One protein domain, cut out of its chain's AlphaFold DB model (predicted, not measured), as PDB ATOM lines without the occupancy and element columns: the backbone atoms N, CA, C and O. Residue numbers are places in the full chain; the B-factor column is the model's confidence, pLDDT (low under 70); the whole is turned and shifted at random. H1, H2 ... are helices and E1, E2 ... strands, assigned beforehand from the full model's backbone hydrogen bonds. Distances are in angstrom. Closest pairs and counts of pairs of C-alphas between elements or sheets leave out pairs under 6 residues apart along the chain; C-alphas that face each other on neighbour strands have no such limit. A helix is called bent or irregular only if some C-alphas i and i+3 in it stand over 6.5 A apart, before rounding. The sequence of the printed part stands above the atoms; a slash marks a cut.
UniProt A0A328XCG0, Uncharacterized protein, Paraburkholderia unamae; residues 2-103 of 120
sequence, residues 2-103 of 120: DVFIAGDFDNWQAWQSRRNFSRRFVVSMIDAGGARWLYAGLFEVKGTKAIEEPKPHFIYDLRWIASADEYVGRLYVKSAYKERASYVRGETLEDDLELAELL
ATOM      1  N   ASP A   2      15.207  -7.723  41.606       43.53
ATOM      2  CA  ASP A   2      14.973  -6.281  41.382       43.53
ATOM      3  C   ASP A   2      13.800  -5.934  40.440       43.53
ATOM      4  O   ASP A   2      13.060  -4.993  40.701       43.53
ATOM      5  N   VAL A   3      13.553  -6.723  39.384       45.84
ATOM      6  CA  VAL A   3      12.440  -6.479  38.432       45.84
ATOM      7  C   VAL A   3      11.060  -6.748  39.053       45.84
ATOM      8  O   VAL A   3      10.071  -6.117  38.694       45.84
ATOM      9  N   PHE A   4      10.996  -7.649  40.036       48.97
ATOM     10  CA  PHE A   4       9.778  -7.960  40.790       48.97
ATOM     11  C   PHE A   4       9.357  -6.785  41.694       48.97
ATOM     12  O   PHE A   4       8.174  -6.561  41.915       48.97
ATOM     13  N   ILE A   5      10.319  -5.981  42.159       46.53
ATOM     14  CA  ILE A   5      10.094  -4.852  43.077       46.53
ATOM     15  C   ILE A   5       9.587  -3.599  42.334       46.53
ATOM     16  O   ILE A   5       8.907  -2.758  42.921       46.53
ATOM     17  N   ALA A   6       9.861  -3.477  41.030       49.72
ATOM     18  CA  ALA A   6       9.551  -2.282  40.238       49.72
ATOM     19  C   ALA A   6       8.120  -2.234  39.658       49.72
ATOM     20  O   ALA A   6       7.764  -1.254  39.012       49.72
ATOM     21  N   GLY A   7       7.298  -3.272  39.850       56.44
ATOM     22  CA  GLY A   7       5.964  -3.371  39.239       56.44
ATOM     23  C   GLY A   7       5.975  -3.771  37.755       56.44
ATOM     24  O   GLY A   7       4.948  -4.170  37.223       56.44
ATOM     25  N   ASP A   8       7.130  -3.780  37.089       63.97
ATOM     26  CA  ASP A   8       7.259  -4.163  35.674       63.97
ATOM     27  C   ASP A   8       7.368  -5.676  35.431       63.97
ATOM     28  O   ASP A   8       7.630  -6.113  34.309       63.97
ATOM     29  N   PHE A   9       7.154  -6.497  36.462       70.00
ATOM     30  CA  PHE A   9       7.299  -7.949  36.374       70.00
ATOM     31  C   PHE A   9       6.423  -8.574  35.286       70.00
ATOM     32  O   PHE A   9       6.918  -9.391  34.515       70.00
ATOM     33  N   ASP A  10       5.159  -8.161  35.178       70.88
ATOM     34  CA  ASP A  10       4.231  -8.716  34.187       70.88
ATOM     35  C   ASP A  10       4.693  -8.415  32.755       70.88
ATOM     36  O   ASP A  10       4.697  -9.301  31.898       70.88
ATOM     37  N   ASN A  11       5.144  -7.181  32.509       74.69
ATOM     38  CA  ASN A  11       5.662  -6.751  31.209       74.69
ATOM     39  C   ASN A  11       6.973  -7.466  30.871       74.69
ATOM     40  O   ASN A  11       7.160  -7.942  29.749       74.69
ATOM     41  N   TRP A  12       7.871  -7.569  31.851       81.69
ATOM     42  CA  TRP A  12       9.143  -8.262  31.704       81.69
ATOM     43  C   TRP A  12       8.947  -9.755  31.440       81.69
ATOM     44  O   TRP A  12       9.575 -10.300  30.540       81.69
ATOM     45  N   GLN A  13       8.044 -10.409  32.175       82.44
ATOM     46  CA  GLN A  13       7.743 -11.825  32.005       82.44
ATOM     47  C   GLN A  13       7.093 -12.092  30.646       82.44
ATOM     48  O   GLN A  13       7.463 -13.052  29.972       82.44
ATOM     49  N   ALA A  14       6.143 -11.249  30.228       86.81
ATOM     50  CA  ALA A  14       5.472 -11.367  28.936       86.81
ATOM     51  C   ALA A  14       6.445 -11.268  27.751       86.81
ATOM     52  O   ALA A  14       6.200 -11.881  26.710       86.81
ATOM     53  N   TRP A  15       7.540 -10.520  27.896       90.62
ATOM     54  CA  TRP A  15       8.584 -10.412  26.885       90.62
ATOM     55  C   TRP A  15       9.544 -11.607  26.933       90.62
ATOM     56  O   TRP A  15      10.069 -11.970  27.982       90.62
ATOM     57  N   GLN A  16       9.824 -12.221  25.783       90.38
ATOM     58  CA  GLN A  16      10.752 -13.347  25.675       90.38
ATOM     59  C   GLN A  16      11.581 -13.263  24.393       90.38
ATOM     60  O   GLN A  16      11.055 -13.049  23.302       90.38
ATOM     61  N   SER A  17      12.882 -13.542  24.487       89.56
ATOM     62  CA  SER A  17      13.772 -13.621  23.314       89.56
ATOM     63  C   SER A  17      13.566 -14.887  22.470       89.56
ATOM     64  O   SER A  17      14.084 -14.994  21.360       89.56
ATOM     65  N   ARG A  18      12.832 -15.875  22.995       89.69
ATOM     66  CA  ARG A  18      12.541 -17.170  22.359       89.69
ATOM     67  C   ARG A  18      11.105 -17.606  22.649       89.69
ATOM     68  O   ARG A  18      10.398 -17.000  23.453       89.69
ATOM     69  N   ARG A  19      10.670 -18.704  22.025       89.56
ATOM     70  CA  ARG A  19       9.351 -19.306  22.277       89.56
ATOM     71  C   ARG A  19       9.295 -20.109  23.586       89.56
ATOM     72  O   ARG A  19       9.064 -21.314  23.567       89.56
ATOM     73  N   ASN A  20       9.530 -19.444  24.716       90.88
ATOM     74  CA  ASN A  20       9.626 -20.098  26.025       90.88
ATOM     75  C   ASN A  20       8.256 -20.519  26.596       90.88
ATOM     76  O   ASN A  20       8.173 -21.539  27.272       90.88
ATOM     77  N   PHE A  21       7.167 -19.812  26.271       91.38
ATOM     78  CA  PHE A  21       5.817 -20.110  26.777       91.38
ATOM     79  C   PHE A  21       4.933 -20.763  25.714       91.38
ATOM     80  O   PHE A  21       3.937 -20.215  25.254       91.38
ATOM     81  N   SER A  22       5.319 -21.968  25.301       88.06
ATOM     82  CA  SER A  22       4.555 -22.769  24.332       88.06
ATOM     83  C   SER A  22       3.428 -23.599  24.963       88.06
ATOM     84  O   SER A  22       2.676 -24.265  24.250       88.06
ATOM     85  N   ARG A  23       3.311 -23.588  26.294       92.62
ATOM     86  CA  ARG A  23       2.283 -24.308  27.052       92.62
ATOM     87  C   ARG A  23       1.146 -23.375  27.448       92.62
ATOM     88  O   ARG A  23       1.316 -22.163  27.504       92.62
ATOM     89  N   ARG A  24      -0.011 -23.966  27.758       94.69
ATOM     90  CA  ARG A  24      -1.203 -23.225  28.192       94.69
ATOM     91  C   ARG A  24      -0.970 -22.451  29.489       94.69
ATOM     92  O   ARG A  24      -1.528 -21.372  29.640       94.69
ATOM     93  N   PHE A  25      -0.166 -22.994  30.397       94.75
ATOM     94  CA  PHE A  25       0.074 -22.407  31.708       94.75
ATOM     95  C   PHE A  25       1.555 -22.118  31.933       94.75
ATOM     96  O   PHE A  25       2.417 -22.877  31.486       94.75
ATOM     97  N   VAL A  26       1.822 -21.030  32.651       94.44
ATOM     98  CA  VAL A  26       3.143 -20.629  33.135       94.44
ATOM     99  C   VAL A  26       3.055 -20.492  34.649       94.44
ATOM    100  O   VAL A  26       2.236 -19.726  35.159       94.44
ATOM    101  N   VAL A  27       3.892 -21.248  35.354       93.44
ATOM    102  CA  VAL A  27       4.085 -21.122  36.800       93.44
ATOM    103  C   VAL A  27       5.323 -20.271  37.025       93.44
ATOM    104  O   VAL A  27       6.402 -20.607  36.538       93.44
ATOM    105  N   SER A  28       5.165 -19.177  37.757       91.44
ATOM    106  CA  SER A  28       6.254 -18.252  38.044       91.44
ATOM    107  C   SER A  28       6.818 -18.527  39.425       91.44
ATOM    108  O   SER A  28       6.080 -18.632  40.408       91.44
ATOM    109  N   MET A  29       8.141 -18.617  39.500       90.69
ATOM    110  CA  MET A  29       8.878 -18.867  40.730       90.69
ATOM    111  C   MET A  29      10.037 -17.883  40.863       90.69
ATOM    112  O   MET A  29      10.618 -17.449  39.868       90.69
ATOM    113  N   ILE A  30      10.373 -17.535  42.100       87.81
ATOM    114  CA  ILE A  30      11.495 -16.658  42.438       87.81
ATOM    115  C   ILE A  30      12.510 -17.475  43.225       87.81
ATOM    116  O   ILE A  30      12.147 -18.111  44.212       87.81
ATOM    117  N   ASP A  31      13.771 -17.435  42.804       88.06
ATOM    118  CA  ASP A  31      14.870 -18.042  43.555       88.06
ATOM    119  C   ASP A  31      14.990 -17.367  44.931       88.06
ATOM    120  O   ASP A  31      15.202 -16.154  45.029       88.06
ATOM    121  N   ALA A  32      14.810 -18.157  45.987       87.00
ATOM    122  CA  ALA A  32      14.940 -17.748  47.383       87.00
ATOM    123  C   ALA A  32      16.252 -18.249  48.016       87.00
ATOM    124  O   ALA A  32      16.441 -18.132  49.229       87.00
ATOM    125  N   GLY A  33      17.159 -18.796  47.202       85.81
ATOM    126  CA  GLY A  33      18.440 -19.350  47.605       85.81
ATOM    127  C   GLY A  33      18.344 -20.789  48.115       85.81
ATOM    128  O   GLY A  33      17.313 -21.252  48.598       85.81
ATOM    129  N   GLY A  34      19.456 -21.521  48.021       85.38
ATOM    130  CA  GLY A  34      19.578 -22.860  48.609       85.38
ATOM    131  C   GLY A  34      18.561 -23.867  48.069       85.38
ATOM    132  O   GLY A  34      17.970 -24.600  48.860       85.38
ATOM    133  N   ALA A  35      18.341 -23.878  46.746       89.50
ATOM    134  CA  ALA A  35      17.359 -24.735  46.072       89.50
ATOM    135  C   ALA A  35      15.894 -24.479  46.486       89.50
ATOM    136  O   ALA A  35      15.016 -25.292  46.199       89.50
ATOM    137  N   ARG A  36      15.619 -23.354  47.161       91.56
ATOM    138  CA  ARG A  36      14.266 -22.920  47.518       91.56
ATOM    139  C   ARG A  36      13.736 -21.933  46.497       91.56
ATOM    140  O   ARG A  36      14.426 -20.999  46.097       91.56
ATOM    141  N   TRP A  37      12.460 -22.083  46.191       92.19
ATOM    142  CA  TRP A  37      11.749 -21.252  45.240       92.19
ATOM    143  C   TRP A  37      10.456 -20.753  45.867       92.19
ATOM    144  O   TRP A  37       9.706 -21.528  46.457       92.19
ATOM    145  N   LEU A  38      10.200 -19.455  45.750       91.81
ATOM    146  CA  LEU A  38       8.962 -18.825  46.184       91.81
ATOM    147  C   LEU A  38       7.986 -18.777  45.015       91.81
ATOM    148  O   LEU A  38       8.301 -18.225  43.958       91.81
ATOM    149  N   TYR A  39       6.790 -19.319  45.212       92.38
ATOM    150  CA  TYR A  39       5.722 -19.234  44.230       92.38
ATOM    151  C   TYR A  39       5.259 -17.780  44.056       92.38
ATOM    152  O   TYR A  39       4.873 -17.105  45.018       92.38
ATOM    153  N   ALA A  40       5.296 -17.307  42.810       90.00
ATOM    154  CA  ALA A  40       5.025 -15.920  42.439       90.00
ATOM    155  C   ALA A  40       3.759 -15.747  41.589       90.00
ATOM    156  O   ALA A  40       3.317 -14.617  41.406       90.00
ATOM    157  N   GLY A  41       3.159 -16.833  41.092       91.19
ATOM    158  CA  GLY A  41       1.884 -16.773  40.384       91.19
ATOM    159  C   GLY A  41       1.682 -17.875  39.353       91.19
ATOM    160  O   GLY A  41       2.599 -18.624  39.006       91.19
ATOM    161  N   LEU A  42       0.449 -17.957  38.861       93.00
ATOM    162  CA  LEU A  42       0.032 -18.839  37.779       93.00
ATOM    163  C   LEU A  42      -0.644 -18.000  36.700       93.00
ATOM    164  O   LEU A  42      -1.544 -17.204  36.974       93.00
ATOM    165  N   PHE A  43      -0.220 -18.220  35.463       93.38
ATOM    166  CA  PHE A  43      -0.682 -17.470  34.310       93.38
ATOM    167  C   PHE A  43      -1.153 -18.419  33.214       93.38
ATOM    168  O   PHE A  43      -0.521 -19.440  32.948       93.38
ATOM    169  N   GLU A  44      -2.241 -18.064  32.540       94.56
ATOM    170  CA  GLU A  44      -2.686 -18.696  31.305       94.56
ATOM    171  C   GLU A  44      -2.184 -17.895  30.102       94.56
ATOM    172  O   GLU A  44      -2.377 -16.680  30.018       94.56
ATOM    173  N   VAL A  45      -1.574 -18.582  29.142       95.50
ATOM    174  CA  VAL A  45      -1.148 -17.997  27.871       95.50
ATOM    175  C   VAL A  45      -2.359 -17.908  26.945       95.50
ATOM    176  O   VAL A  45      -2.905 -18.927  26.521       95.50
ATOM    177  N   LYS A  46      -2.790 -16.688  26.614       95.00
ATOM    178  CA  LYS A  46      -3.921 -16.432  25.701       95.00
ATOM    179  C   LYS A  46      -3.501 -16.193  24.262       95.00
ATOM    180  O   LYS A  46      -4.302 -16.369  23.350       95.00
ATOM    181  N   GLY A  47      -2.251 -15.810  24.052       93.62
ATOM    182  CA  GLY A  47      -1.724 -15.562  22.725       93.62
ATOM    183  C   GLY A  47      -0.261 -15.169  22.765       93.62
ATOM    184  O   GLY A  47       0.324 -14.939  23.823       93.62
ATOM    185  N   THR A  48       0.329 -15.087  21.581       94.81
ATOM    186  CA  THR A  48       1.704 -14.641  21.392       94.81
ATOM    187  C   THR A  48       1.786 -13.782  20.142       94.81
ATOM    188  O   THR A  48       1.129 -14.063  19.138       94.81
ATOM    189  N   LYS A  49       2.579 -12.717  20.212       94.12
ATOM    190  CA  LYS A  49       2.923 -11.858  19.082       94.12
ATOM    191  C   LYS A  49       4.420 -11.974  18.843       94.12
ATOM    192  O   LYS A  49       5.200 -11.730  19.760       94.12
ATOM    193  N   ALA A  50       4.806 -12.356  17.631       94.06
ATOM    194  CA  ALA A  50       6.192 -12.282  17.193       94.06
ATOM    195  C   ALA A  50       6.466 -10.869  16.672       94.06
ATOM    196  O   ALA A  50       5.657 -10.320  15.924       94.06
ATOM    197  N   ILE A  51       7.586 -10.289  17.083       93.38
ATOM    198  CA  ILE A  51       8.035  -8.969  16.649       93.38
ATOM    199  C   ILE A  51       9.429  -9.147  16.063       93.38
ATOM    200  O   ILE A  51      10.294  -9.726  16.716       93.38
ATOM    201  N   GLU A  52       9.637  -8.682  14.835       91.62
ATOM    202  CA  GLU A  52      10.889  -8.895  14.098       91.62
ATOM    203  C   GLU A  52      11.940  -7.812  14.389       91.62
ATOM    204  O   GLU A  52      13.136  -8.106  14.417       91.62
ATOM    205  N   GLU A  53      11.507  -6.589  14.707       87.19
ATOM    206  CA  GLU A  53      12.376  -5.432  14.945       87.19
ATOM    207  C   GLU A  53      12.270  -4.890  16.382       87.19
ATOM    208  O   GLU A  53      11.209  -4.965  17.001       87.19
ATOM    209  N   PRO A  54      13.345  -4.314  16.953       83.69
ATOM    210  CA  PRO A  54      14.709  -4.207  16.414       83.69
ATOM    211  C   PRO A  54      15.508  -5.525  16.481       83.69
ATOM    212  O   PRO A  54      16.572  -5.640  15.880       83.69
ATOM    213  N   LYS A  55      15.012  -6.523  17.221       89.81
ATOM    214  CA  LYS A  55      15.495  -7.911  17.216       89.81
ATOM    215  C   LYS A  55      14.295  -8.848  17.343       89.81
ATOM    216  O   LYS A  55      13.383  -8.500  18.097       89.81
ATOM    217  N   PRO A  56      14.327 -10.045  16.732       93.31
ATOM    218  CA  PRO A  56      13.262 -11.024  16.883       93.31
ATOM    219  C   PRO A  56      12.980 -11.355  18.352       93.31
ATOM    220  O   PRO A  56      13.870 -11.803  19.078       93.31
ATOM    221  N   HIS A  57      11.744 -11.129  18.788       93.88
ATOM    222  CA  HIS A  57      11.267 -11.458  20.128       93.88
ATOM    223  C   HIS A  57       9.774 -11.801  20.121       93.88
ATOM    224  O   HIS A  57       9.079 -11.670  19.112       93.88
ATOM    225  N   PHE A  58       9.285 -12.273  21.264       93.81
ATOM    226  CA  PHE A  58       7.902 -12.674  21.475       93.81
ATOM    227  C   PHE A  58       7.318 -11.904  22.652       93.81
ATOM    228  O   PHE A  58       7.960 -11.778  23.692       93.81
ATOM    229  N   ILE A  59       6.085 -11.430  22.494       93.12
ATOM    230  CA  ILE A  59       5.283 -10.875  23.584       93.12
ATOM    231  C   ILE A  59       4.078 -11.785  23.789       93.12
ATOM    232  O   ILE A  59       3.300 -12.015  22.861       93.12
ATOM    233  N   TYR A  60       3.930 -12.312  24.999       93.88
ATOM    234  CA  TYR A  60       2.821 -13.181  25.378       93.88
ATOM    235  C   TYR A  60       1.697 -12.389  26.049       93.88
ATOM    236  O   TYR A  60       1.947 -11.561  26.918       93.88
ATOM    237  N   ASP A  61       0.447 -12.673  25.673       92.69
ATOM    238  CA  ASP A  61      -0.719 -12.262  26.466       92.69
ATOM    239  C   ASP A  61      -0.874 -13.268  27.610       92.69
ATOM    240  O   ASP A  61      -1.350 -14.389  27.404       92.69
ATOM    241  N   LEU A  62      -0.394 -12.883  28.790       92.00
ATOM    242  CA  LEU A  62      -0.473 -13.675  30.010       92.00
ATOM    243  C   LEU A  62      -1.636 -13.186  30.867       92.00
ATOM    244  O   LEU A  62      -1.729 -12.008  31.212       92.00
ATOM    245  N   ARG A  63      -2.518 -14.112  31.247       90.75
ATOM    246  CA  ARG A  63      -3.639 -13.835  32.146       90.75
ATOM    247  C   ARG A  63      -3.438 -14.514  33.475       90.75
ATOM    248  O   ARG A  63      -3.343 -15.731  33.549       90.75
ATOM    249  N   TRP A  64      -3.418 -13.701  34.513       89.56
ATOM    250  CA  TRP A  64      -3.355 -14.142  35.891       89.56
ATOM    251  C   TRP A  64      -4.527 -15.068  36.256       89.56
ATOM    252  O   TRP A  64      -5.678 -14.781  35.909       89.56
ATOM    253  N   ILE A  65      -4.243 -16.161  36.965       91.25
ATOM    254  CA  ILE A  65      -5.244 -17.123  37.441       91.25
ATOM    255  C   ILE A  65      -5.436 -16.955  38.949       91.25
ATOM    256  O   ILE A  65      -4.692 -17.509  39.752       91.25
ATOM    257  N   ALA A  66      -6.502 -16.239  39.313       89.38
ATOM    258  CA  ALA A  66      -6.778 -15.838  40.693       89.38
ATOM    259  C   ALA A  66      -7.001 -17.006  41.675       89.38
ATOM    260  O   ALA A  66      -6.862 -16.839  42.884       89.38
ATOM    261  N   SER A  67      -7.363 -18.195  41.179       91.62
ATOM    262  CA  SER A  67      -7.647 -19.356  42.031       91.62
ATOM    263  C   SER A  67      -6.414 -19.907  42.756       91.62
ATOM    264  O   SER A  67      -6.578 -20.730  43.645       91.62
ATOM    265  N   ALA A  68      -5.202 -19.478  42.387       89.06
ATOM    266  CA  ALA A  68      -3.954 -19.879  43.043       89.06
ATOM    267  C   ALA A  68      -3.302 -18.738  43.860       89.06
ATOM    268  O   ALA A  68      -2.199 -18.890  44.388       89.06
ATOM    269  N   ASP A  69      -3.983 -17.597  44.008       89.62
ATOM    270  CA  ASP A  69      -3.426 -16.380  44.622       89.62
ATOM    271  C   ASP A  69      -3.101 -16.523  46.093       89.62
ATOM    272  O   ASP A  69      -2.256 -15.796  46.629       89.62
ATOM    273  N   GLU A  70      -3.792 -17.432  46.769       90.12
ATOM    274  CA  GLU A  70      -3.565 -17.676  48.183       90.12
ATOM    275  C   GLU A  70      -2.141 -18.167  48.463       90.12
ATOM    276  O   GLU A  70      -1.651 -17.961  49.569       90.12
ATOM    277  N   TYR A  71      -1.450 -18.739  47.473       92.81
ATOM    278  CA  TYR A  71      -0.090 -19.257  47.616       92.81
ATOM    279  C   TYR A  71       0.989 -18.227  47.279       92.81
ATOM    280  O   TYR A  71       2.149 -18.402  47.656       92.81
ATOM    281  N   VAL A  72       0.633 -17.154  46.571       90.94
ATOM    282  CA  VAL A  72       1.592 -16.153  46.088       90.94
ATOM    283  C   VAL A  72       2.305 -15.502  47.260       90.94
ATOM    284  O   VAL A  72       1.670 -14.933  48.149       90.94
ATOM    285  N   GLY A  73       3.636 -15.598  47.259       87.50
ATOM    286  CA  GLY A  73       4.473 -15.069  48.331       87.50
ATOM    287  C   GLY A  73       4.355 -15.826  49.659       87.50
ATOM    288  O   GLY A  73       4.817 -15.310  50.671       87.50
ATOM    289  N   ARG A  74       3.724 -17.008  49.685       92.31
ATOM    290  CA  ARG A  74       3.540 -17.848  50.887       92.31
ATOM    291  C   ARG A  74       4.090 -19.250  50.709       92.31
ATOM    292  O   ARG A  74       4.623 -19.820  51.655       92.31
ATOM    293  N   LEU A  75       3.910 -19.800  49.514       94.88
ATOM    294  CA  LEU A  75       4.319 -21.148  49.165       94.88
ATOM    295  C   LEU A  75       5.786 -21.156  48.744       94.88
ATOM    296  O   LEU A  75       6.154 -20.574  47.723       94.88
ATOM    297  N   TYR A  76       6.599 -21.867  49.516       94.62
ATOM    298  CA  TYR A  76       7.941 -22.258  49.128       94.62
ATOM    299  C   TYR A  76       7.957 -23.716  48.699       94.62
ATOM    300  O   TYR A  76       7.435 -24.596  49.388       94.62
ATOM    301  N   VAL A  77       8.651 -23.965  47.601       94.81
ATOM    302  CA  VAL A  77       8.985 -25.302  47.122       94.81
ATOM    303  C   VAL A  77      10.498 -25.476  47.108       94.81
ATOM    304  O   VAL A  77      11.253 -24.497  47.067       94.81
ATOM    305  N   LYS A  78      10.950 -26.720  47.186       94.31
ATOM    306  CA  LYS A  78      12.339 -27.107  46.956       94.31
ATOM    307  C   LYS A  78      12.427 -27.835  45.629       94.31
ATOM    308  O   LYS A  78      11.497 -28.530  45.250       94.31
ATOM    309  N   SER A  79      13.539 -27.638  44.939       90.69
ATOM    310  CA  SER A  79      13.848 -28.329  43.691       90.69
ATOM    311  C   SER A  79      15.351 -28.552  43.633       90.69
ATOM    312  O   SER A  79      16.122 -27.595  43.745       90.69
ATOM    313  N   ALA A  80      15.782 -29.805  43.487       87.25
ATOM    314  CA  ALA A  80      17.192 -30.149  43.332       87.25
ATOM    315  C   ALA A  80      17.674 -29.975  41.883       87.25
ATOM    316  O   ALA A  80      18.819 -30.320  41.576       87.25
ATOM    317  N   TYR A  81      16.837 -29.424  41.001       85.81
ATOM    318  CA  TYR A  81      17.180 -29.086  39.629       85.81
ATOM    319  C   TYR A  81      18.382 -28.129  39.559       85.81
ATOM    320  O   TYR A  81      18.347 -26.996  40.038       85.81
ATOM    321  N   LYS A  82      19.479 -28.598  38.953       77.38
ATOM    322  CA  LYS A  82      20.767 -27.874  38.878       77.38
ATOM    323  C   LYS A  82      21.060 -27.270  37.510       77.38
ATOM    324  O   LYS A  82      22.117 -26.658  37.332       77.38
ATOM    325  N   GLU A  83      20.194 -27.467  36.519       82.56
ATOM    326  CA  GLU A  83      20.476 -26.937  35.189       82.56
ATOM    327  C   GLU A  83      20.242 -25.427  35.117       82.56
ATOM    328  O   GLU A  83      19.445 -24.847  35.850       82.56
ATOM    329  N   ARG A  84      20.924 -24.773  34.174       75.19
ATOM    330  CA  ARG A  84      20.867 -23.312  34.006       75.19
ATOM    331  C   ARG A  84      19.629 -22.824  33.250       75.19
ATOM    332  O   ARG A  84      19.523 -21.633  32.962       75.19
ATOM    333  N   ALA A  85      18.739 -23.727  32.847       82.50
ATOM    334  CA  ALA A  85      17.556 -23.363  32.084       82.50
ATOM    335  C   ALA A  85      16.534 -22.673  32.998       82.50
ATOM    336  O   ALA A  85      16.005 -23.290  33.913       82.50
ATOM    337  N   SER A  86      16.233 -21.401  32.727       83.00
ATOM    338  CA  SER A  86      15.240 -20.631  33.494       83.00
ATOM    339  C   SER A  86      13.787 -20.958  33.132       83.00
ATOM    340  O   SER A  86      12.879 -20.598  33.870       83.00
ATOM    341  N   TYR A  87      13.560 -21.610  31.988       88.19
ATOM    342  CA  TYR A  87      12.234 -21.978  31.493       88.19
ATOM    343  C   TYR A  87      12.193 -23.481  31.277       88.19
ATOM    344  O   TYR A  87      12.636 -23.990  30.245       88.19
ATOM    345  N   VAL A  88      11.699 -24.179  32.290       90.25
ATOM    346  CA  VAL A  88      11.645 -25.637  32.335       90.25
ATOM    347  C   VAL A  88      10.191 -26.076  32.194       90.25
ATOM    348  O   VAL A  88       9.264 -25.353  32.562       90.25
ATOM    349  N   ARG A  89       9.980 -27.249  31.602       90.62
ATOM    350  CA  ARG A  89       8.654 -27.860  31.525       90.62
ATOM    351  C   ARG A  89       8.231 -28.342  32.911       90.62
ATOM    352  O   ARG A  89       9.068 -28.835  33.660       90.62
ATOM    353  N   GLY A  90       6.941 -28.232  33.224       86.62
ATOM    354  CA  GLY A  90       6.409 -28.720  34.500       86.62
ATOM    355  C   GLY A  90       6.648 -30.218  34.663       86.62
ATOM    356  O   GLY A  90       7.098 -30.647  35.712       86.62
ATOM    357  N   GLU A  91       6.498 -30.971  33.573       89.56
ATOM    358  CA  GLU A  91       6.732 -32.418  33.495       89.56
ATOM    359  C   GLU A  91       8.193 -32.812  33.806       89.56
ATOM    360  O   GLU A  91       8.488 -33.956  34.113       89.56
ATOM    361  N   THR A  92       9.146 -31.880  33.704       88.06
ATOM    362  CA  THR A  92      10.549 -32.128  34.086       88.06
ATOM    363  C   THR A  92      10.779 -31.931  35.582       88.06
ATOM    364  O   THR A  92      11.740 -32.463  36.127       88.06
ATOM    365  N   LEU A  93       9.926 -31.141  36.233       88.81
ATOM    366  CA  LEU A  93      10.058 -30.760  37.633       88.81
ATOM    367  C   LEU A  93       9.001 -31.422  38.529       88.81
ATOM    368  O   LEU A  93       9.055 -31.239  39.738       88.81
ATOM    369  N   GLU A  94       8.040 -32.159  37.972       86.56
ATOM    370  CA  GLU A  94       6.887 -32.682  38.716       86.56
ATOM    371  C   GLU A  94       7.273 -33.632  39.856       86.56
ATOM    372  O   GLU A  94       6.704 -33.529  40.938       86.56
ATOM    373  N   ASP A  95       8.294 -34.466  39.645       88.12
ATOM    374  CA  ASP A  95       8.822 -35.389  40.660       88.12
ATOM    375  C   ASP A  95       9.890 -34.751  41.572       88.12
ATOM    376  O   ASP A  95      10.314 -35.366  42.547       88.12
ATOM    377  N   ASP A  96      10.357 -33.538  41.255       90.69
ATOM    378  CA  ASP A  96      11.430 -32.837  41.984       90.69
ATOM    379  C   ASP A  96      10.907 -31.665  42.835       90.69
ATOM    380  O   ASP A  96      11.541 -31.269  43.812       90.69
ATOM    381  N   LEU A  97       9.752 -31.096  42.477       91.31
ATOM    382  CA  LEU A  97       9.143 -29.974  43.186       91.31
ATOM    383  C   LEU A  97       8.435 -30.440  44.454       91.31
ATOM    384  O   LEU A  97       7.258 -30.797  44.451       91.31
ATOM    385  N   GLU A  98       9.141 -30.339  45.571       93.56
ATOM    386  CA  GLU A  98       8.612 -30.691  46.883       93.56
ATOM    387  C   GLU A  98       8.104 -29.457  47.635       93.56
ATOM    388  O   GLU A  98       8.767 -28.416  47.690       93.56
ATOM    389  N   LEU A  99       6.941 -29.575  48.283       93.25
ATOM    390  CA  LEU A  99       6.446 -28.558  49.209       93.25
ATOM    391  C   LEU A  99       7.432 -28.400  50.374       93.25
ATOM    392  O   LEU A  99       7.648 -29.330  51.146       93.25
ATOM    393  N   ALA A 100       7.997 -27.206  50.529       93.12
ATOM    394  CA  ALA A 100       8.966 -26.931  51.582       93.12
ATOM    395  C   ALA A 100       8.333 -26.220  52.778       93.12
ATOM    396  O   ALA A 100       8.628 -26.555  53.922       93.12
ATOM    397  N   GLU A 101       7.503 -25.212  52.512       93.75
ATOM    398  CA  GLU A 101       6.899 -24.370  53.541       93.75
ATOM    399  C   GLU A 101       5.680 -23.640  52.971       93.75
ATOM    400  O   GLU A 101       5.692 -23.202  51.820       93.75
ATOM    401  N   LEU A 102       4.639 -23.476  53.786       94.56
ATOM    402  CA  LEU A 102       3.512 -22.600  53.487       94.56
ATOM    403  C   LEU A 102       3.341 -21.616  54.640       94.56
ATOM    404  O   LEU A 102       2.954 -21.995  55.744       94.56
ATOM    405  N   LEU A 103       3.629 -20.347  54.376       91.62
ATOM    406  CA  LEU A 103       3.565 -19.311  55.398       91.62
ATOM    407  C   LEU A 103       2.120 -18.912  55.735       91.62
ATOM    408  O   LEU A 103       1.249 -18.917  54.855       91.62
TER     409      LEU A 103
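AT A GLANCE: This is residues 2 to 103 of the 120 residues of an uncharacterized protein of Paraburkholderia unamae (UniProt A0A328XCG0). A long, strongly twisted sheet is built along one strand, E2, which bends by 87 degrees at residue 46; E1 runs along one side of it, E3 and E4 lie along different parts of its other side, and E5 is beyond E4. The helices are small: H2 packs on E3, H3 sits beside E2, and H1 and H4 are not on the sheet. The printed part has 102 residues; along the chain its four named helices and five named strands follow one another as H1, H2, E1, E2, E3, H3, E4, H4 and E5; its class is mixed, helices and strands, and the sheet is branched, with the antiparallel neighbour pairs E1 and E2, E2 and E3, E2 and E4, and E4 and E5. It is compact, with a radius of gyration of the C-alphas of 14.3 A, yet elongated, spanning 43 by 28 by 26 A.

HOW THE PARTS SIT: H1, residues 2 to 5, and H2, residues 9 to 14, are close but not clearly touching; their closest C-alphas, those of Val 3 and Phe 9, are 5.7 A apart. H2 is on the sheet, and its closest C-alphas to E3, residues 57 to 64, are those of Ala 14 and Tyr 60, 4.8 A apart. Residues 15 to 16 pair antiparallel with residues 58 to 59 of E3. E1, residues 25 to 31, and E2, residues 36 to 51, form a hairpin, with N 26 and O 43 2.8 A apart. E2 and E3 form another, with N 44 and O 63 2.8 A apart. E1, E2 and E3 are a meander, each strand the antiparallel neighbour of the one before. H3, residues 66 to 71, only just stands at the sheet's level, with a height of 3.8 A; its closest C-alphas to E2 are those of Leu 42 and Ala 68, 6.7 A apart. E4, residues 75 to 78, is beside residues 36 to 39 of E2, with N 37 and O 77 2.8 A apart. On the other side of E4 is E5, residues 98 to 102, with N 76 and O 101 2.8 A apart. H4, residues 90 to 93, is only just apart from E1, at 8.3 A. In H2 every O i to N i+4 pair is within hydrogen-bond range; in H3 it is 0 of 2, beside 2 of 3 O i to N i+3 pairs, and H1 and H4 are too short for an i+4 pair.

IN THESE COORDINATES: H1 begins at C-alpha 2, (14.973, -6.281, 41.382). E1 is 19.5 A long, E2 34.4 A and E3 21.7 A. H3 is irregular: C-alphas 67 and 70 are 7.6 A apart. E5 ends at C-alpha 102, (3.512, -22.600, 53.487).

THE WHOLE: The two C-alphas farthest apart, those of Glu 53 and Leu 103, are 43.7 A apart. The printed part has no cut, and the link from E4 to H4, 11 residues, is long. The mean pLDDT of the printed part is 87.1, with residues 2 to 8 under 70.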